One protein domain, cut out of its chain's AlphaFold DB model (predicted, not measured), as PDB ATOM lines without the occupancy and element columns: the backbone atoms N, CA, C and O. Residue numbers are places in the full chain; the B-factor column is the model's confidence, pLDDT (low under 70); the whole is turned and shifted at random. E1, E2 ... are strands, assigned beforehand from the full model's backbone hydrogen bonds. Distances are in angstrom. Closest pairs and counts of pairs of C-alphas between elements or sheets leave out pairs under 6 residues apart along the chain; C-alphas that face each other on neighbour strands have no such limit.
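AT A GLANCE: This is residues 154 to 310 of the 892 residues of the protein "Peptidase S74 domain-containing protein" of Flavobacterium sediminis (UniProt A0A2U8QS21). Little of the printed part is regular structure, yet it winds in stacked turns, a long solenoid: E3 to E11 stand side by side along one wall, short pairings line much of the returning side, and the hairpin E1 and E2 ends the row. The 157 residues hold eleven strands, no named helix; one twisted mixed sheet runs E1 to E11 in chain order, antiparallel at E1 and E2, otherwise parallel. The class is all strand, with 61 residues in named strands; the rod is only just compact, close to loose (radius of gyration of the C-alphas 17.6 A), spanning 54 by 22 by 18 A.

HOW THE PARTS SIT: E6, residues 227 to 235, and E7, residues 241 to 249, are parallel at 6 degrees; N 229 and O 242, 3.0 A apart, are within hydrogen-bond range. E6 bends by 152 degrees at residue 231, E7 by 157 degrees at 246. E1, residues 155 to 159, and E2, residues 164 to 168, form an antiparallel hairpin; N 159 and O 164 are 2.8 A apart.

IN THESE COORDINATES: E3 is residues 185 to 187, E4 199 to 203, E5 213 to 217, E8 255 to 259, E9 269 to 273, E10 283 to 287 and E11 297 to 301. E2 measures 14.1 A. C-alpha 155 is at (25.155, 11.341, 29.794), C-alpha 301 at (12.636, 60.236, 44.229).

THE WHOLE: The farthest C-alphas, Lys 160 and Ser 302, are 56.4 A apart. The printed part has no cut; links E2 to E3 and E3 to E4 are long. pLDDT is under 70 at residues 154 and 171 to 172.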
ATOM      1  N   ASN A 154      27.265  13.109  26.118       67.19
ATOM      2  CA  ASN A 154      25.928  13.388  26.613       67.19
ATOM      3  C   ASN A 154      25.501  12.225  27.518       67.19
ATOM      4  O   ASN A 154      25.122  11.168  27.021       67.19
ATOM      5  N   LYS A 155      25.568  12.391  28.844       70.19
ATOM      6  CA  LYS A 155      25.155  11.341  29.794       70.19
ATOM      7  C   LYS A 155      23.743  11.584  30.320       70.19
ATOM      8  O   LYS A 155      23.365  12.719  30.581       70.19
ATOM      9  N   PHE A 156      22.998  10.503  30.535       72.25
ATOM     10  CA  PHE A 156      21.929  10.449  31.528       72.25
ATOM     11  C   PHE A 156      22.486   9.628  32.691       72.25
ATOM     12  O   PHE A 156      22.556   8.401  32.592       72.25
ATOM     13  N   PHE A 157      22.957  10.280  33.757       72.88
ATOM     14  CA  PHE A 157      23.553   9.567  34.890       72.88
ATOM     15  C   PHE A 157      22.801   9.808  36.197       72.88
ATOM     16  O   PHE A 157      22.513  10.946  36.566       72.88
ATOM     17  N   PHE A 158      22.560   8.720  36.932       76.12
ATOM     18  CA  PHE A 158      21.979   8.727  38.270       76.12
ATOM     19  C   PHE A 158      22.968   8.142  39.285       76.12
ATOM     20  O   PHE A 158      23.242   6.939  39.294       76.12
ATOM     21  N   ASN A 159      23.493   8.984  40.175       75.12
ATOM     22  CA  ASN A 159      24.360   8.533  41.257       75.12
ATOM     23  C   ASN A 159      23.516   7.840  42.327       75.12
ATOM     24  O   ASN A 159      23.013   8.497  43.235       75.12
ATOM     25  N   LYS A 160      23.394   6.510  42.238       71.31
ATOM     26  CA  LYS A 160      22.627   5.664  43.171       71.31
ATOM     27  C   LYS A 160      22.964   5.890  44.658       71.31
ATOM     28  O   LYS A 160      22.120   5.638  45.506       71.31
ATOM     29  N   GLU A 161      24.175   6.355  44.976       73.62
ATOM     30  CA  GLU A 161      24.668   6.551  46.353       73.62
ATOM     31  C   GLU A 161      24.351   7.961  46.887       73.62
ATOM     32  O   GLU A 161      24.481   8.225  48.080       73.62
ATOM     33  N   LYS A 162      23.891   8.864  46.009       80.38
ATOM     34  CA  LYS A 162      23.458  10.235  46.331       80.38
ATOM     35  C   LYS A 162      22.077  10.616  45.785       80.38
ATOM     36  O   LYS A 162      21.657  11.754  45.963       80.38
ATOM     37  N   ALA A 163      21.410   9.712  45.070       74.00
ATOM     38  CA  ALA A 163      20.232   9.966  44.237       74.00
ATOM     39  C   ALA A 163      20.338  11.200  43.304       74.00
ATOM     40  O   ALA A 163      19.332  11.799  42.937       74.00
ATOM     41  N   ALA A 164      21.556  11.614  42.940       86.88
ATOM     42  CA  ALA A 164      21.806  12.844  42.189       86.88
ATOM     43  C   ALA A 164      21.804  12.594  40.676       86.88
ATOM     44  O   ALA A 164      22.362  11.596  40.215       86.88
ATOM     45  N   PHE A 165      21.222  13.519  39.909       86.56
ATOM     46  CA  PHE A 165      21.108  13.418  38.454       86.56
ATOM     47  C   PHE A 165      22.055  14.389  37.737       86.56
ATOM     48  O   PHE A 165      22.269  15.510  38.204       86.56
ATOM     49  N   ARG A 166      22.638  13.965  36.610       87.19
ATOM     50  CA  ARG A 166      23.579  14.755  35.800       87.19
ATOM     51  C   ARG A 166      23.369  14.508  34.305       87.19
ATOM     52  O   ARG A 166      23.261  13.349  33.895       87.19
ATOM     53  N   ALA A 167      23.328  15.589  33.518       80.00
ATOM     54  CA  ALA A 167      23.167  15.540  32.064       80.00
ATOM     55  C   ALA A 167      23.666  16.794  31.324       80.00
ATOM     56  O   ALA A 167      23.701  17.898  31.867       80.00
ATOM     57  N   GLY A 168      24.029  16.614  30.052       79.81
ATOM     58  CA  GLY A 168      24.737  17.612  29.242       79.81
ATOM     59  C   GLY A 168      26.260  17.531  29.405       79.81
ATOM     60  O   GLY A 168      26.781  16.583  29.991       79.81
ATOM     61  N   GLN A 169      26.979  18.522  28.871       78.88
ATOM     62  CA  GLN A 169      28.442  18.519  28.831       78.88
ATOM     63  C   GLN A 169      29.069  19.174  30.071       78.88
ATOM     64  O   GLN A 169      29.285  20.387  30.112       78.88
ATOM     65  N   VAL A 170      29.467  18.349  31.040       73.06
ATOM     66  CA  VAL A 170      30.497  18.738  32.009       73.06
ATOM     67  C   VAL A 170      31.875  18.677  31.350       73.06
ATOM     68  O   VAL A 170      32.187  17.712  30.652       73.06
ATOM     69  N   GLY A 171      32.693  19.713  31.546       65.94
ATOM     70  CA  GLY A 171      34.085  19.741  31.080       65.94
ATOM     71  C   GLY A 171      35.117  19.442  32.173       65.94
ATOM     72  O   GLY A 171      36.299  19.314  31.868       65.94
ATOM     73  N   ASP A 172      34.696  19.396  33.441       64.50
ATOM     74  CA  ASP A 172      35.584  19.440  34.604       64.50
ATOM     75  C   ASP A 172      34.937  18.894  35.908       64.50
ATOM     76  O   ASP A 172      34.058  18.034  35.897       64.50
ATOM     77  N   ASN A 173      35.407  19.356  37.073       73.25
ATOM     78  CA  ASN A 173      35.150  18.745  38.381       73.25
ATOM     79  C   ASN A 173      33.840  19.169  39.078       73.25
ATOM     80  O   ASN A 173      33.600  18.747  40.216       73.25
ATOM     81  N   ALA A 174      32.974  19.962  38.439       77.31
ATOM     82  CA  ALA A 174      31.702  20.401  39.028       77.31
ATOM     83  C   ALA A 174      30.789  19.237  39.465       77.31
ATOM     84  O   ALA A 174      30.012  19.373  40.410       77.31
ATOM     85  N   TRP A 175      30.878  18.081  38.797       81.38
ATOM     86  CA  TRP A 175      30.046  16.900  39.071       81.38
ATOM     87  C   TRP A 175      30.802  15.772  39.787       81.38
ATOM     88  O   TRP A 175      30.314  14.645  39.855       81.38
ATOM     89  N   ASN A 176      31.976  16.057  40.364       82.88
ATOM     90  CA  ASN A 176      32.660  15.085  41.216       82.88
ATOM     91  C   ASN A 176      31.814  14.747  42.465       82.88
ATOM     92  O   ASN A 176      30.844  15.437  42.799       82.88
ATOM     93  N   ASN A 177      32.174  13.677  43.180       79.25
ATOM     94  CA  ASN A 177      31.348  13.190  44.285       79.25
ATOM     95  C   ASN A 177      31.220  14.194  45.451       79.25
ATOM     96  O   ASN A 177      30.203  14.179  46.132       79.25
ATOM     97  N   VAL A 178      32.190  15.081  45.695       79.38
ATOM     98  CA  VAL A 178      32.107  16.078  46.785       79.38
ATOM     99  C   VAL A 178      31.219  17.258  46.383       79.38
ATOM    100  O   VAL A 178      30.335  17.643  47.143       79.38
ATOM    101  N   ASN A 179      31.398  17.767  45.162       84.06
ATOM    102  CA  ASN A 179      30.634  18.887  44.603       84.06
ATOM    103  C   ASN A 179      29.182  18.517  44.245       84.06
ATOM    104  O   ASN A 179      28.349  19.395  44.032       84.06
ATOM    105  N   THR A 180      28.863  17.222  44.202       87.12
ATOM    106  CA  THR A 180      27.516  16.707  43.945       87.12
ATOM    107  C   THR A 180      26.689  16.633  45.230       87.12
ATOM    108  O   THR A 180      26.882  15.739  46.063       87.12
ATOM    109  N   GLY A 181      25.721  17.544  45.373       86.75
ATOM    110  CA  GLY A 181      24.707  17.481  46.426       86.75
ATOM    111  C   GLY A 181      23.799  16.253  46.284       86.75
ATOM    112  O   GLY A 181      23.559  15.772  45.174       86.75
ATOM    113  N   ILE A 182      23.273  15.740  47.397       92.00
ATOM    114  CA  ILE A 182      22.274  14.655  47.380       92.00
ATOM    115  C   ILE A 182      21.007  15.152  46.662       92.00
ATOM    116  O   ILE A 182      20.628  16.312  46.822       92.00
ATOM    117  N   CYS A 183      20.393  14.315  45.822       82.00
ATOM    118  CA  CYS A 183      19.247  14.648  44.959       82.00
ATOM    119  C   CYS A 183      19.425  15.884  44.041       82.00
ATOM    120  O   CYS A 183      18.444  16.370  43.488       82.00
ATOM    121  N   SER A 184      20.641  16.423  43.888       93.75
ATOM    122  CA  SER A 184      20.897  17.644  43.106       93.75
ATOM    123  C   SER A 184      20.848  17.409  41.595       93.75
ATOM    124  O   SER A 184      21.049  16.284  41.124       93.75
ATOM    125  N   VAL A 185      20.709  18.501  40.839       93.12
ATOM    126  CA  VAL A 185      20.846  18.556  39.380       93.12
ATOM    127  C   VAL A 185      21.883  19.613  39.000       93.12
ATOM    128  O   VAL A 185      21.828  20.751  39.449       93.12
ATOM    129  N   ALA A 186      22.816  19.268  38.121       92.88
ATOM    130  CA  ALA A 186      23.643  20.253  37.433       92.88
ATOM    131  C   ALA A 186      23.699  19.887  35.953       92.88
ATOM    132  O   ALA A 186      23.845  18.711  35.612       92.88
ATOM    133  N   MET A 187      23.519  20.893  35.099       84.56
ATOM    134  CA  MET A 187      23.442  20.762  33.643       84.56
ATOM    135  C   MET A 187      24.050  22.010  32.983       84.56
ATOM    136  O   MET A 187      24.323  23.010  33.651       84.56
ATOM    137  N   GLY A 188      24.293  21.963  31.672       88.75
ATOM    138  CA  GLY A 188      25.117  22.983  31.012       88.75
ATOM    139  C   GLY A 188      26.582  22.894  31.459       88.75
ATOM    140  O   GLY A 188      27.026  21.842  31.919       88.75
ATOM    141  N   PHE A 189      27.338  23.985  31.322       87.31
ATOM    142  CA  PHE A 189      28.793  23.971  31.493       87.31
ATOM    143  C   PHE A 189      29.239  24.457  32.881       87.31
ATOM    144  O   PHE A 189      28.978  25.596  33.252       87.31
ATOM    145  N   ASN A 190      29.971  23.608  33.609       83.81
ATOM    146  CA  ASN A 190      30.653  23.929  34.873       83.81
ATOM    147  C   ASN A 190      29.780  24.698  35.891       83.81
ATOM    148  O   ASN A 190      30.017  25.866  36.204       83.81
ATOM    149  N   ASN A 191      28.738  24.029  36.385       91.75
ATOM    150  CA  ASN A 191      27.757  24.597  37.307       91.75
ATOM    151  C   ASN A 191      27.729  23.814  38.625       91.75
ATOM    152  O   ASN A 191      27.581  22.589  38.622       91.75
ATOM    153  N   LEU A 192      27.871  24.517  39.756       92.81
ATOM    154  CA  LEU A 192      27.990  23.907  41.080       92.81
ATOM    155  C   LEU A 192      26.621  23.803  41.767       92.81
ATOM    156  O   LEU A 192      26.081  24.798  42.250       92.81
ATOM    157  N   ALA A 193      26.104  22.576  41.841       94.50
ATOM    158  CA  ALA A 193      24.900  22.203  42.585       94.50
ATOM    159  C   ALA A 193      25.278  21.281  43.762       94.50
ATOM    160  O   ALA A 193      25.201  20.047  43.678       94.50
ATOM    161  N   SER A 194      25.763  21.901  44.842       94.06
ATOM    162  CA  SER A 194      26.256  21.212  46.044       94.06
ATOM    163  C   SER A 194      25.208  21.105  47.155       94.06
ATOM    164  O   SER A 194      25.292  20.197  47.984       94.06
ATOM    165  N   GLY A 195      24.188  21.969  47.155       92.50
ATOM    166  CA  GLY A 195      23.062  21.890  48.086       92.50
ATOM    167  C   GLY A 195      22.168  20.663  47.843       92.50
ATOM    168  O   GLY A 195      22.046  20.173  46.717       92.50
ATOM    169  N   LEU A 196      21.499  20.177  48.895       92.88
ATOM    170  CA  LEU A 196      20.490  19.110  48.811       92.88
ATOM    171  C   LEU A 196      19.369  19.518  47.837       92.88
ATOM    172  O   LEU A 196      18.697  20.519  48.074       92.88
ATOM    173  N   GLY A 197      19.172  18.779  46.746       86.31
ATOM    174  CA  GLY A 197      18.173  19.103  45.717       86.31
ATOM    175  C   GLY A 197      18.441  20.383  44.909       86.31
ATOM    176  O   GLY A 197      17.557  20.825  44.183       86.31
ATOM    177  N   SER A 198      19.620  21.003  45.043       96.94
ATOM    178  CA  SER A 198      19.976  22.238  44.323       96.94
ATOM    179  C   SER A 198      20.045  22.045  42.803       96.94
ATOM    180  O   SER A 198      20.304  20.939  42.319       96.94
ATOM    181  N   THR A 199      19.837  23.139  42.063       94.94
ATOM    182  CA  THR A 199      19.968  23.220  40.604       94.94
ATOM    183  C   THR A 199      20.966  24.309  40.218       94.94
ATOM    184  O   THR A 199      20.887  25.429  40.709       94.94
ATOM    185  N   SER A 200      21.894  24.025  39.305       96.44
ATOM    186  CA  SER A 200      22.781  25.057  38.748       96.44
ATOM    187  C   SER A 200      22.943  24.872  37.235       96.44
ATOM    188  O   SER A 200      23.100  23.743  36.754       96.44
ATOM    189  N   PHE A 201      22.849  25.975  36.489       90.62
ATOM    190  CA  PHE A 201      22.837  26.028  35.020       90.62
ATOM    191  C   PHE A 201      23.502  27.329  34.523       90.62
ATOM    192  O   PHE A 201      23.755  28.241  35.306       90.62
ATOM    193  N   GLY A 202      23.791  27.447  33.224       93.31
ATOM    194  CA  GLY A 202      24.575  28.569  32.687       93.31
ATOM    195  C   GLY A 202      26.076  28.300  32.796       93.31
ATOM    196  O   GLY A 202      26.521  27.264  32.295       93.31
ATOM    197  N   VAL A 203      26.836  29.213  33.415       93.31
ATOM    198  CA  VAL A 203      28.293  29.098  33.622       93.31
ATOM    199  C   VAL A 203      28.700  29.562  35.028       93.31
ATOM    200  O   VAL A 203      28.424  30.695  35.413       93.31
ATOM    201  N   GLY A 204      29.422  28.724  35.780       90.56
ATOM    202  CA  GLY A 204      30.144  29.137  36.994       90.56
ATOM    203  C   GLY A 204      29.270  29.524  38.194       90.56
ATOM    204  O   GLY A 204      29.754  30.175  39.119       90.56
ATOM    205  N   ASN A 205      27.989  29.148  38.190       96.38
ATOM    206  CA  ASN A 205      27.020  29.562  39.207       96.38
ATOM    207  C   ASN A 205      27.042  28.661  40.450       96.38
ATOM    208  O   ASN A 205      27.176  27.435  40.341       96.38
ATOM    209  N   GLN A 206      26.853  29.255  41.637       96.81
ATOM    210  CA  GLN A 206      26.819  28.525  42.906       96.81
ATOM    211  C   GLN A 206      25.396  28.431  43.468       96.81
ATOM    212  O   GLN A 206      24.857  29.398  44.007       96.81
ATOM    213  N   ALA A 207      24.840  27.219  43.414       96.19
ATOM    214  CA  ALA A 207      23.643  26.822  44.143       96.19
ATOM    215  C   ALA A 207      24.049  25.922  45.324       96.19
ATOM    216  O   ALA A 207      24.167  24.697  45.207       96.19
ATOM    217  N   SER A 208      24.336  26.555  46.461       95.56
ATOM    218  CA  SER A 208      24.785  25.888  47.692       95.56
ATOM    219  C   SER A 208      23.670  25.744  48.732       95.56
ATOM    220  O   SER A 208      23.718  24.824  49.551       95.56
ATOM    221  N   GLY A 209      22.628  26.581  48.663       94.81
ATOM    222  CA  GLY A 209      21.395  26.382  49.424       94.81
ATOM    223  C   GLY A 209      20.645  25.116  48.987       94.81
ATOM    224  O   GLY A 209      20.710  24.692  47.831       94.81
ATOM    225  N   GLY A 210      19.900  24.489  49.902       94.25
ATOM    226  CA  GLY A 210      19.022  23.368  49.543       94.25
ATOM    227  C   GLY A 210      17.936  23.829  48.567       94.25
ATOM    228  O   GLY A 210      17.316  24.858  48.807       94.25
ATOM    229  N   ILE A 211      17.729  23.113  47.458       90.56
ATOM    230  CA  ILE A 211      16.779  23.459  46.372       90.56
ATOM    231  C   ILE A 211      17.073  24.831  45.701       90.56
ATOM    232  O   ILE A 211      16.335  25.287  44.835       90.56
ATOM    233  N   ALA A 212      18.188  25.492  46.037       97.56
ATOM    234  CA  ALA A 212      18.576  26.768  45.435       97.56
ATOM    235  C   ALA A 212      18.845  26.637  43.926       97.56
ATOM    236  O   ALA A 212      19.240  25.570  43.450       97.56
ATOM    237  N   THR A 213      18.653  27.737  43.194       96.88
ATOM    238  CA  THR A 213      18.858  27.843  41.746       96.88
ATOM    239  C   THR A 213      19.717  29.061  41.406       96.88
ATOM    240  O   THR A 213      19.331  30.197  41.668       96.88
ATOM    241  N   ALA A 214      20.871  28.847  40.778       97.81
ATOM    242  CA  ALA A 214      21.737  29.929  40.304       97.81
ATOM    243  C   ALA A 214      21.999  29.762  38.800       97.81
ATOM    244  O   ALA A 214      22.431  28.691  38.367       97.81
ATOM    245  N   ILE A 215      21.688  30.795  38.007       95.56
ATOM    246  CA  ILE A 215      21.806  30.776  36.539       95.56
ATOM    247  C   ILE A 215      22.190  32.168  36.029       95.56
ATOM    248  O   ILE A 215      21.429  33.120  36.148       95.56
ATOM    249  N   GLY A 216      23.359  32.286  35.414       96.44
ATOM    250  CA  GLY A 216      23.939  33.561  34.999       96.44
ATOM    251  C   GLY A 216      25.457  33.466  35.020       96.44
ATOM    252  O   GLY A 216      26.008  32.510  34.465       96.44
ATOM    253  N   GLU A 217      26.105  34.413  35.693       97.19
ATOM    254  CA  GLU A 217      27.552  34.453  35.902       97.19
ATOM    255  C   GLU A 217      27.860  34.821  37.370       97.19
ATOM    256  O   GLU A 217      27.331  35.798  37.897       97.19
ATOM    257  N   TYR A 218      28.685  34.028  38.064       95.81
ATOM    258  CA  TYR A 218      29.160  34.274  39.446       95.81
ATOM    259  C   TYR A 218      28.089  34.623  40.510       95.81
ATOM    260  O   TYR A 218      28.402  35.201  41.554       95.81
ATOM    261  N   SER A 219      26.826  34.261  40.285       97.75
ATOM    262  CA  SER A 219      25.720  34.575  41.194       97.75
ATOM    263  C   SER A 219      25.595  33.548  42.331       97.75
ATOM    264  O   SER A 219      25.781  32.346  42.115       97.75
ATOM    265  N   GLN A 220      25.280  34.018  43.547       97.94
ATOM    266  CA  GLN A 220      25.245  33.198  44.767       97.94
ATOM    267  C   GLN A 220      23.812  32.982  45.277       97.94
ATOM    268  O   GLN A 220      23.244  33.840  45.957       97.94
ATOM    269  N   ALA A 221      23.258  31.797  45.002       97.50
ATOM    270  CA  ALA A 221      21.999  31.323  45.575       97.50
ATOM    271  C   ALA A 221      22.305  30.446  46.807       97.50
ATOM    272  O   ALA A 221      22.583  29.243  46.708       97.50
ATOM    273  N   THR A 222      22.333  31.091  47.976       97.19
ATOM    274  CA  THR A 222      22.771  30.489  49.251       97.19
ATOM    275  C   THR A 222      21.607  30.197  50.199       97.19
ATOM    276  O   THR A 222      21.683  29.245  50.976       97.19
ATOM    277  N   GLY A 223      20.506  30.950  50.099       96.31
ATOM    278  CA  GLY A 223      19.259  30.658  50.812       96.31
ATOM    279  C   GLY A 223      18.570  29.389  50.293       96.31
ATOM    280  O   GLY A 223      18.752  28.992  49.139       96.31
ATOM    281  N   TYR A 224      17.745  28.746  51.118       97.00
ATOM    282  CA  TYR A 224      16.955  27.584  50.698       97.00
ATOM    283  C   TYR A 224      15.947  27.988  49.612       97.00
ATOM    284  O   TYR A 224      15.192  28.943  49.786       97.00
ATOM    285  N   SER A 225      15.943  27.276  48.482       93.94
ATOM    286  CA  SER A 225      15.126  27.576  47.297       93.94
ATOM    287  C   SER A 225      15.293  29.008  46.743       93.94
ATOM    288  O   SER A 225      14.396  29.515  46.070       93.94
ATOM    289  N   SER A 226      16.423  29.668  47.023       97.94
ATOM    290  CA  SER A 226      16.762  30.997  46.485       97.94
ATOM    291  C   SER A 226      17.041  30.970  44.976       97.94
ATOM    292  O   SER A 226      17.420  29.931  44.432       97.94
ATOM    293  N   ILE A 227      16.869  32.112  44.303       97.62
ATOM    294  CA  ILE A 227      17.086  32.286  42.861       97.62
ATOM    295  C   ILE A 227      18.027  33.474  42.605       97.62
ATOM    296  O   ILE A 227      17.707  34.608  42.950       97.62
ATOM    297  N   ALA A 228      19.170  33.245  41.956       98.06
ATOM    298  CA  ALA A 228      20.123  34.310  41.618       98.06
ATOM    299  C   ALA A 228      20.407  34.346  40.106       98.06
ATOM    300  O   ALA A 228      20.953  33.379  39.564       98.06
ATOM    301  N   LEU A 229      20.016  35.444  39.435       95.00
ATOM    302  CA  LEU A 229      20.039  35.589  37.970       95.00
ATOM    303  C   LEU A 229      20.700  36.906  37.517       95.00
ATOM    304  O   LEU A 229      20.040  37.932  37.350       95.00
ATOM    305  N   GLY A 230      22.010  36.898  37.294       96.69
ATOM    306  CA  GLY A 230      22.757  38.089  36.872       96.69
ATOM    307  C   GLY A 230      24.239  37.952  37.181       96.69
ATOM    308  O   GLY A 230      24.803  36.888  36.921       96.69
ATOM    309  N   ALA A 231      24.839  39.005  37.742       97.44
ATOM    310  CA  ALA A 231      26.230  39.030  38.189       97.44
ATOM    311  C   ALA A 231      26.375  39.761  39.533       97.44
ATOM    312  O   ALA A 231      25.734  40.785  39.755       97.44
ATOM    313  N   ASN A 232      27.248  39.267  40.418       97.56
ATOM    314  CA  ASN A 232      27.504  39.851  41.747       97.56
ATOM    315  C   ASN A 232      26.219  40.053  42.579       97.56
ATOM    316  O   ASN A 232      25.932  41.149  43.052       97.56
ATOM    317  N   LEU A 233      25.418  38.994  42.718       98.06
ATOM    318  CA  LEU A 233      24.146  39.011  43.446       98.06
ATOM    319  C   LEU A 233      24.243  38.182  44.727       98.06
ATOM    320  O   LEU A 233      24.684  37.028  44.678       98.06
ATOM    321  N   ILE A 234      23.787  38.754  45.846       98.00
ATOM    322  CA  ILE A 234      23.725  38.084  47.150       98.00
ATOM    323  C   ILE A 234      22.267  37.720  47.438       98.00
ATOM    324  O   ILE A 234      21.450  38.556  47.827       98.00
ATOM    325  N   VAL A 235      21.943  36.439  47.239       97.94
ATOM    326  CA  VAL A 235      20.598  35.895  47.460       97.94
ATOM    327  C   VAL A 235      20.664  34.853  48.574       97.94
ATOM    328  O   VAL A 235      20.793  33.643  48.357       97.94
ATOM    329  N   SER A 236      20.663  35.366  49.803       97.25
ATOM    330  CA  SER A 236      20.760  34.591  51.045       97.25
ATOM    331  C   SER A 236      19.409  34.353  51.721       97.25
ATOM    332  O   SER A 236      19.296  33.444  52.543       97.25
ATOM    333  N   GLY A 237      18.367  35.100  51.341       96.38
ATOM    334  CA  GLY A 237      17.002  34.853  51.796       96.38
ATOM    335  C   GLY A 237      16.425  33.549  51.233       96.38
ATOM    336  O   GLY A 237      16.670  33.180  50.083       96.38
ATOM    337  N   ASN A 238      15.622  32.841  52.029       96.50
ATOM    338  CA  ASN A 238      14.901  31.660  51.545       96.50
ATOM    339  C   ASN A 238      13.826  32.085  50.532       96.50
ATOM    340  O   ASN A 238      13.114  33.057  50.772       96.50
ATOM    341  N   TYR A 239      13.708  31.383  49.403       95.31
ATOM    342  CA  TYR A 239      12.835  31.750  48.271       95.31
ATOM    343  C   TYR A 239      13.058  33.170  47.695       95.31
ATOM    344  O   TYR A 239      12.215  33.668  46.951       95.31
ATOM    345  N   ALA A 240      14.160  33.844  48.043       97.88
ATOM    346  CA  ALA A 240      14.460  35.199  47.580       97.88
ATOM    347  C   ALA A 240      14.970  35.213  46.128       97.88
ATOM    348  O   ALA A 240      15.469  34.195  45.639       97.88
ATOM    349  N   ILE A 241      14.862  36.362  45.447       97.38
ATOM    350  CA  ILE A 241      15.266  36.538  44.044       97.38
ATOM    351  C   ILE A 241      16.143  37.787  43.857       97.38
ATOM    352  O   ILE A 241      15.685  38.916  44.020       97.38
ATOM    353  N   GLY A 242      17.395  37.598  43.441       97.75
ATOM    354  CA  GLY A 242      18.275  38.688  42.998       97.75
ATOM    355  C   GLY A 242      18.408  38.711  41.477       97.75
ATOM    356  O   GLY A 242      18.618  37.654  40.875       97.75
ATOM    357  N   ILE A 243      18.321  39.897  40.857       97.38
ATOM    358  CA  ILE A 243      18.552  40.099  39.412       97.38
ATOM    359  C   ILE A 243      19.368  41.383  39.163       97.38
ATOM    360  O   ILE A 243      19.199  42.386  39.852       97.38
ATOM    361  N   GLY A 244      20.250  41.391  38.160       97.50
ATOM    362  CA  GLY A 244      21.044  42.574  37.786       97.50
ATOM    363  C   GLY A 244      22.457  42.565  38.372       97.50
ATOM    364  O   GLY A 244      23.172  41.582  38.176       97.50
ATOM    365  N   TYR A 245      22.857  43.656  39.039       98.06
ATOM    366  CA  TYR A 245      24.212  43.874  39.567       98.06
ATOM    367  C   TYR A 245      24.191  44.457  40.988       98.06
ATOM    368  O   TYR A 245      23.587  45.508  41.189       98.06
ATOM    369  N   ASP A 246      24.907  43.832  41.930       97.88
ATOM    370  CA  ASP A 246      25.201  44.383  43.270       97.88
ATOM    371  C   ASP A 246      23.911  44.784  44.023       97.88
ATOM    372  O   ASP A 246      23.648  45.954  44.315       97.88
ATOM    373  N   ASN A 247      23.044  43.783  44.226       97.75
ATOM    374  CA  ASN A 247      21.745  43.898  44.894       97.75
ATOM    375  C   ASN A 247      21.600  42.831  45.985       97.75
ATOM    376  O   ASN A 247      22.004  41.678  45.797       97.75
ATOM    377  N   ASP A 248      20.947  43.221  47.079       98.19
ATOM    378  CA  ASP A 248      20.785  42.428  48.296       98.19
ATOM    379  C   ASP A 248      19.337  41.941  48.451       98.19
ATOM    380  O   ASP A 248      18.429  42.731  48.728       98.19
ATOM    381  N   ALA A 249      19.133  40.627  48.314       97.75
ATOM    382  CA  ALA A 249      17.866  39.932  48.566       97.75
ATOM    383  C   ALA A 249      18.061  38.944  49.732       97.75
ATOM    384  O   ALA A 249      18.212  37.728  49.558       97.75
ATOM    385  N   THR A 250      18.174  39.499  50.942       97.00
ATOM    386  CA  THR A 250      18.710  38.771  52.109       97.00
ATOM    387  C   THR A 250      17.650  38.131  53.000       97.00
ATOM    388  O   THR A 250      17.986  37.316  53.858       97.00
ATOM    389  N   ASN A 251      16.371  38.466  52.803       97.06
ATOM    390  CA  ASN A 251      15.278  38.004  53.658       97.06
ATOM    391  C   ASN A 251      14.273  37.128  52.892       97.06
ATOM    392  O   ASN A 251      14.273  37.087  51.660       97.06
ATOM    393  N   THR A 252      13.435  36.386  53.610       96.31
ATOM    394  CA  THR A 252      12.529  35.388  53.015       96.31
ATOM    395  C   THR A 252      11.593  36.021  51.973       96.31
ATOM    396  O   THR A 252      11.038  37.092  52.205       96.31
ATOM    397  N   ASN A 253      11.443  35.386  50.807       95.12
ATOM    398  CA  ASN A 253      10.671  35.856  49.643       95.12
ATOM    399  C   ASN A 253      11.072  37.245  49.078       95.12
ATOM    400  O   ASN A 253      10.342  37.786  48.250       95.12
ATOM    401  N   SER A 254      12.178  37.857  49.518       98.00
ATOM    402  CA  SER A 254      12.571  39.211  49.081       98.00
ATOM    403  C   SER A 254      13.101  39.250  47.641       98.00
ATOM    404  O   SER A 254      13.690  38.280  47.165       98.00
ATOM    405  N   ILE A 255      12.898  40.369  46.938       97.88
ATOM    406  CA  ILE A 255      13.294  40.556  45.537       97.88
ATOM    407  C   ILE A 255      14.031  41.887  45.342       97.88
ATOM    408  O   ILE A 255      13.465  42.958  45.568       97.88
ATOM    409  N   ALA A 256      15.280  41.833  44.870       98.06
ATOM    410  CA  ALA A 256      16.120  43.014  44.639       98.06
ATOM    411  C   ALA A 256      16.663  43.050  43.201       98.06
ATOM    412  O   ALA A 256      17.311  42.101  42.750       98.06
ATOM    413  N   ILE A 257      16.373  44.134  42.466       97.50
ATOM    414  CA  ILE A 257      16.654  44.241  41.024       97.50
ATOM    415  C   ILE A 257      17.204  45.621  40.642       97.50
ATOM    416  O   ILE A 257      16.574  46.645  40.882       97.50
ATOM    417  N   GLY A 258      18.338  45.667  39.945       96.19
ATOM    418  CA  GLY A 258      18.915  46.917  39.441       96.19
ATOM    419  C   GLY A 258      20.363  47.089  39.871       96.19
ATOM    420  O   GLY A 258      21.206  46.293  39.453       96.19
ATOM    421  N   ASN A 259      20.641  48.132  40.657       97.19
ATOM    422  CA  ASN A 259      21.975  48.517  41.108       97.19
ATOM    423  C   ASN A 259      21.932  49.150  42.513       97.19
ATOM    424  O   ASN A 259      21.342  50.215  42.675       97.19
ATOM    425  N   TYR A 260      22.573  48.549  43.519       97.38
ATOM    426  CA  TYR A 260      22.494  48.997  44.921       97.38
ATOM    427  C   TYR A 260      21.050  49.076  45.451       97.38
ATOM    428  O   TYR A 260      20.687  50.025  46.146       97.38
ATOM    429  N   SER A 261      20.189  48.125  45.081       97.81
ATOM    430  CA  SER A 261      18.845  47.991  45.657       97.81
ATOM    431  C   SER A 261      18.823  46.920  46.749       97.81
ATOM    432  O   SER A 261      19.428  45.857  46.601       97.81
ATOM    433  N   THR A 262      18.109  47.199  47.844       98.31
ATOM    434  CA  THR A 262      18.124  46.371  49.060       98.31
ATOM    435  C   THR A 262      16.706  45.992  49.478       98.31
ATOM    436  O   THR A 262      15.923  46.842  49.914       98.31
ATOM    437  N   ALA A 263      16.389  44.702  49.378       98.06
ATOM    438  CA  ALA A 263      15.117  44.120  49.789       98.06
ATOM    439  C   ALA A 263      15.330  43.253  51.038       98.06
ATOM    440  O   ALA A 263      15.643  42.067  50.957       98.06
ATOM    441  N   ASN A 264      15.180  43.871  52.213       95.69
ATOM    442  CA  ASN A 264      15.476  43.232  53.502       95.69
ATOM    443  C   ASN A 264      14.233  43.035  54.392       95.69
ATOM    444  O   ASN A 264      14.349  42.463  55.477       95.69
ATOM    445  N   GLY A 265      13.046  43.455  53.943       96.25
ATOM    446  CA  GLY A 265      11.770  42.979  54.492       96.25
ATOM    447  C   GLY A 265      11.383  41.610  53.915       96.25
ATOM    448  O   GLY A 265      11.763  41.279  52.791       96.25
ATOM    449  N   GLU A 266      10.611  40.811  54.654       96.88
ATOM    450  CA  GLU A 266      10.018  39.581  54.102       96.88
ATOM    451  C   GLU A 266       9.065  39.936  52.949       96.88
ATOM    452  O   GLU A 266       8.228  40.829  53.094       96.88
ATOM    453  N   GLY A 267       9.211  39.272  51.800       95.44
ATOM    454  CA  GLY A 267       8.416  39.537  50.594       95.44
ATOM    455  C   GLY A 267       8.625  40.922  49.966       95.44
ATOM    456  O   GLY A 267       7.824  41.324  49.128       95.44
ATOM    457  N   ALA A 268       9.638  41.685  50.392       98.00
ATOM    458  CA  ALA A 268       9.851  43.062  49.947       98.00
ATOM    459  C   ALA A 268      10.474  43.152  48.539       98.00
ATOM    460  O   ALA A 268      11.233  42.273  48.139       98.00
ATOM    461  N   PHE A 269      10.195  44.240  47.814       97.69
ATOM    462  CA  PHE A 269      10.641  44.492  46.438       97.69
ATOM    463  C   PHE A 269      11.434  45.803  46.345       97.69
ATOM    464  O   PHE A 269      10.864  46.883  46.496       97.69
ATOM    465  N   ALA A 270      12.731  45.746  46.045       98.06
ATOM    466  CA  ALA A 270      13.565  46.935  45.840       98.06
ATOM    467  C   ALA A 270      14.088  46.984  44.399       98.06
ATOM    468  O   ALA A 270      14.813  46.079  43.980       98.06
ATOM    469  N   ILE A 271      13.709  48.013  43.629       95.12
ATOM    470  CA  ILE A 271      14.028  48.093  42.196       95.12
ATOM    471  C   ILE A 271      14.590  49.463  41.784       95.12
ATOM    472  O   ILE A 271      13.954  50.500  41.963       95.12
ATOM    473  N   GLY A 272      15.756  49.480  41.140       95.88
ATOM    474  CA  GLY A 272      16.387  50.702  40.628       95.88
ATOM    475  C   GLY A 272      17.726  50.992  41.296       95.88
ATOM    476  O   GLY A 272      18.597  50.123  41.297       95.88
ATOM    477  N   ASN A 273      17.904  52.214  41.812       97.44
ATOM    478  CA  ASN A 273      19.157  52.679  42.411       97.44
ATOM    479  C   ASN A 273      18.967  53.170  43.852       97.44
ATOM    480  O   ASN A 273      18.144  54.051  44.095       97.44
ATOM    481  N   ASN A 274      19.738  52.629  44.803       97.06
ATOM    482  CA  ASN A 274      19.707  53.034  46.217       97.06
ATOM    483  C   ASN A 274      18.271  53.131  46.779       97.06
ATOM    484  O   ASN A 274      17.887  54.128  47.393       97.06
ATOM    485  N   SER A 275      17.438  52.132  46.468       97.88
ATOM    486  CA  SER A 275      16.047  52.036  46.928       97.88
ATOM    487  C   SER A 275      15.931  50.940  47.984       97.88
ATOM    488  O   SER A 275      16.498  49.857  47.824       97.88
ATOM    489  N   LEU A 276      15.210  51.234  49.068       98.25
ATOM    490  CA  LEU A 276      15.126  50.385  50.257       98.25
ATOM    491  C   LEU A 276      13.683  49.947  50.519       98.25
ATOM    492  O   LEU A 276      12.827  50.770  50.856       98.25
ATOM    493  N   ALA A 277      13.449  48.638  50.437       98.31
ATOM    494  CA  ALA A 277      12.196  48.006  50.829       98.31
ATOM    495  C   ALA A 277      12.430  47.151  52.087       98.31
ATOM    496  O   ALA A 277      13.130  46.132  52.056       98.31
ATOM    497  N   SER A 278      11.897  47.614  53.220       97.44
ATOM    498  CA  SER A 278      12.162  47.051  54.554       97.44
ATOM    499  C   SER A 278      10.907  46.667  55.342       97.44
ATOM    500  O   SER A 278      11.007  45.876  56.277       97.44
ATOM    501  N   GLY A 279       9.728  47.159  54.950       97.06
ATOM    502  CA  GLY A 279       8.444  46.678  55.468       97.06
ATOM    503  C   GLY A 279       8.055  45.319  54.871       97.06
ATOM    504  O   GLY A 279       8.492  44.970  53.770       97.06
ATOM    505  N   TYR A 280       7.201  44.568  55.569       97.19
ATOM    506  CA  TYR A 280       6.654  43.288  55.093       97.19
ATOM    507  C   TYR A 280       5.887  43.499  53.779       97.19
ATOM    508  O   TYR A 280       4.933  44.276  53.754       97.19
ATOM    509  N   TYR A 281       6.303  42.845  52.693       96.75
ATOM    510  CA  TYR A 281       5.742  43.009  51.343       96.75
ATOM    511  C   TYR A 281       5.722  44.476  50.848       96.75
ATOM    512  O   TYR A 281       4.854  44.882  50.079       96.75
ATOM    513  N   SER A 282       6.672  45.298  51.310       98.31
ATOM    514  CA  SER A 282       6.842  46.687  50.849       98.31
ATOM    515  C   SER A 282       7.565  46.769  49.497       98.31
ATOM    516  O   SER A 282       8.292  45.851  49.125       98.31
ATOM    517  N   THR A 283       7.384  47.864  48.754       98.50
ATOM    518  CA  THR A 283       7.938  48.050  47.402       98.50
ATOM    519  C   THR A 283       8.583  49.429  47.235       98.50
ATOM    520  O   THR A 283       7.896  50.441  47.287       98.50
ATOM    521  N   ALA A 284       9.887  49.505  46.971       98.12
ATOM    522  CA  ALA A 284      10.594  50.759  46.695       98.12
ATOM    523  C   ALA A 284      11.165  50.749  45.272       98.12
ATOM    524  O   ALA A 284      12.011  49.910  44.962       98.12
ATOM    525  N   ILE A 285      10.721  51.671  44.406       97.69
ATOM    526  CA  ILE A 285      11.169  51.735  43.005       97.69
ATOM    527  C   ILE A 285      11.620  53.144  42.619       97.69
ATOM    528  O   ILE A 285      10.870  54.109  42.768       97.69
ATOM    529  N   GLY A 286      12.827  53.276  42.070       96.44
ATOM    530  CA  GLY A 286      13.364  54.544  41.566       96.44
ATOM    531  C   GLY A 286      14.716  54.888  42.179       96.44
ATOM    532  O   GLY A 286      15.664  54.115  42.037       96.44
ATOM    533  N   SER A 287      14.819  56.065  42.807       97.31
ATOM    534  CA  SER A 287      16.065  56.554  43.411       97.31
ATOM    535  C   SER A 287      15.845  57.131  44.809       97.31
ATOM    536  O   SER A 287      15.056  58.062  44.963       97.31
ATOM    537  N   ALA A 288      16.571  56.622  45.812       96.81
ATOM    538  CA  ALA A 288      16.506  57.086  47.206       96.81
ATOM    539  C   ALA A 288      15.088  57.056  47.823       96.81
ATOM    540  O   ALA A 288      14.728  57.921  48.623       96.81
ATOM    541  N   ASN A 289      14.274  56.065  47.440       97.75
ATOM    542  CA  ASN A 289      12.945  55.844  48.011       97.75
ATOM    543  C   ASN A 289      13.001  54.824  49.150       97.75
ATOM    544  O   ASN A 289      13.745  53.841  49.081       97.75
ATOM    545  N   ILE A 290      12.185  55.051  50.180       97.81
ATOM    546  CA  ILE A 290      12.109  54.203  51.373       97.81
ATOM    547  C   ILE A 290      10.665  53.740  51.562       97.81
ATOM    548  O   ILE A 290       9.771  54.558  51.783       97.81
ATOM    549  N   SER A 291      10.452  52.428  51.516       97.94
ATOM    550  CA  SER A 291       9.159  51.803  51.798       97.94
ATOM    551  C   SER A 291       9.304  50.910  53.030       97.94
ATOM    552  O   SER A 291       9.953  49.863  52.980       97.94
ATOM    553  N   SER A 292       8.763  51.362  54.163       96.62
ATOM    554  CA  SER A 292       8.937  50.708  55.471       96.62
ATOM    555  C   SER A 292       7.626  50.363  56.179       96.62
ATOM    556  O   SER A 292       7.638  49.533  57.086       96.62
ATOM    557  N   GLY A 293       6.492  50.913  55.735       97.12
ATOM    558  CA  GLY A 293       5.178  50.362  56.076       97.12
ATOM    559  C   GLY A 293       4.971  48.990  55.425       97.12
ATOM    560  O   GLY A 293       5.436  48.744  54.307       97.12
ATOM    561  N   ASN A 294       4.255  48.082  56.084       97.56
ATOM    562  CA  ASN A 294       3.880  46.800  55.483       97.56
ATOM    563  C   ASN A 294       2.936  47.039  54.292       97.56
ATOM    564  O   ASN A 294       2.056  47.889  54.382       97.56
ATOM    565  N   LEU A 295       3.096  46.323  53.177       97.25
ATOM    566  CA  LEU A 295       2.378  46.550  51.905       97.25
ATOM    567  C   LEU A 295       2.543  47.965  51.298       97.25
ATOM    568  O   LEU A 295       1.829  48.308  50.358       97.25
ATOM    569  N   SER A 296       3.438  48.808  51.828       98.12
ATOM    570  CA  SER A 296       3.645  50.173  51.316       98.12
ATOM    571  C   SER A 296       4.381  50.189  49.972       98.12
ATOM    572  O   SER A 296       5.120  49.255  49.658       98.12
ATOM    573  N   ILE A 297       4.213  51.261  49.195       98.50
ATOM    574  CA  ILE A 297       4.857  51.459  47.892       98.50
ATOM    575  C   ILE A 297       5.453  52.875  47.800       98.50
ATOM    576  O   ILE A 297       4.721  53.858  47.878       98.50
ATOM    577  N   ALA A 298       6.759  53.006  47.561       98.06
ATOM    578  CA  ALA A 298       7.449  54.286  47.381       98.06
ATOM    579  C   ALA A 298       8.088  54.396  45.980       98.06
ATOM    580  O   ALA A 298       9.038  53.679  45.660       98.06
ATOM    581  N   LEU A 299       7.580  55.313  45.148       97.75
ATOM    582  CA  LEU A 299       7.998  55.533  43.755       97.75
ATOM    583  C   LEU A 299       8.604  56.933  43.539       97.75
ATOM    584  O   LEU A 299       8.258  57.880  44.240       97.75
ATOM    585  N   GLY A 300       9.438  57.112  42.511       96.62
ATOM    586  CA  GLY A 300       9.966  58.433  42.115       96.62
ATOM    587  C   GLY A 300      11.312  58.762  42.764       96.62
ATOM    588  O   GLY A 300      12.256  57.985  42.599       96.62
ATOM    589  N   ASN A 301      11.419  59.886  43.486       97.12
ATOM    590  CA  ASN A 301      12.636  60.236  44.229       97.12
ATOM    591  C   ASN A 301      12.378  60.877  45.603       97.12
ATOM    592  O   ASN A 301      11.502  61.731  45.756       97.12
ATOM    593  N   SER A 302      13.222  60.512  46.578       96.94
ATOM    594  CA  SER A 302      13.251  61.057  47.948       96.94
ATOM    595  C   SER A 302      11.927  60.913  48.721       96.94
ATOM    596  O   SER A 302      11.653  61.655  49.678       96.94
ATOM    597  N   ASN A 303      11.104  59.947  48.304       97.31
ATOM    598  CA  ASN A 303       9.791  59.670  48.870       97.31
ATOM    599  C   ASN A 303       9.855  58.596  49.953       97.31
ATOM    600  O   ASN A 303      10.754  57.753  49.998       97.31
ATOM    601  N   THR A 304       8.875  58.642  50.847       97.00
ATOM    602  CA  THR A 304       8.772  57.731  51.982       97.00
ATOM    603  C   THR A 304       7.329  57.257  52.093       97.00
ATOM    604  O   THR A 304       6.412  58.074  52.021       97.00
ATOM    605  N   ALA A 305       7.130  55.948  52.226       97.25
ATOM    606  CA  ALA A 305       5.827  55.338  52.474       97.25
ATOM    607  C   ALA A 305       5.903  54.571  53.803       97.25
ATOM    608  O   ALA A 305       6.694  53.632  53.957       97.25
ATOM    609  N   LEU A 306       5.152  55.055  54.794       96.12
ATOM    610  CA  LEU A 306       5.301  54.708  56.209       96.12
ATOM    611  C   LEU A 306       4.094  53.937  56.748       96.12
ATOM    612  O   LEU A 306       4.276  53.029  57.558       96.12
ATOM    613  N   SER A 307       2.872  54.274  56.324       97.25
ATOM    614  CA  SER A 307       1.679  53.544  56.766       97.25
ATOM    615  C   SER A 307       1.537  52.199  56.049       97.25
ATOM    616  O   SER A 307       2.021  51.995  54.933       97.25
ATOM    617  N   PHE A 308       0.818  51.279  56.690       97.25
ATOM    618  CA  PHE A 308       0.357  50.035  56.083       97.25
ATOM    619  C   PHE A 308      -0.357  50.300  54.748       97.25
ATOM    620  O   PHE A 308      -1.361  51.006  54.736       97.25
ATOM    621  N   GLY A 309       0.106  49.754  53.625       96.38
ATOM    622  CA  GLY A 309      -0.557  49.922  52.325       96.38
ATOM    623  C   GLY A 309      -0.624  51.368  51.804       96.38
ATOM    624  O   GLY A 309      -1.535  51.693  51.049       96.38
ATOM    625  N   GLU A 310       0.272  52.259  52.241       97.94
ATOM    626  CA  GLU A 310       0.419  53.607  51.670       97.94
ATOM    627  C   GLU A 310       1.210  53.572  50.357       97.94
ATOM    628  O   GLU A 310       2.267  52.947  50.292       97.94
TER     629      GLU A 310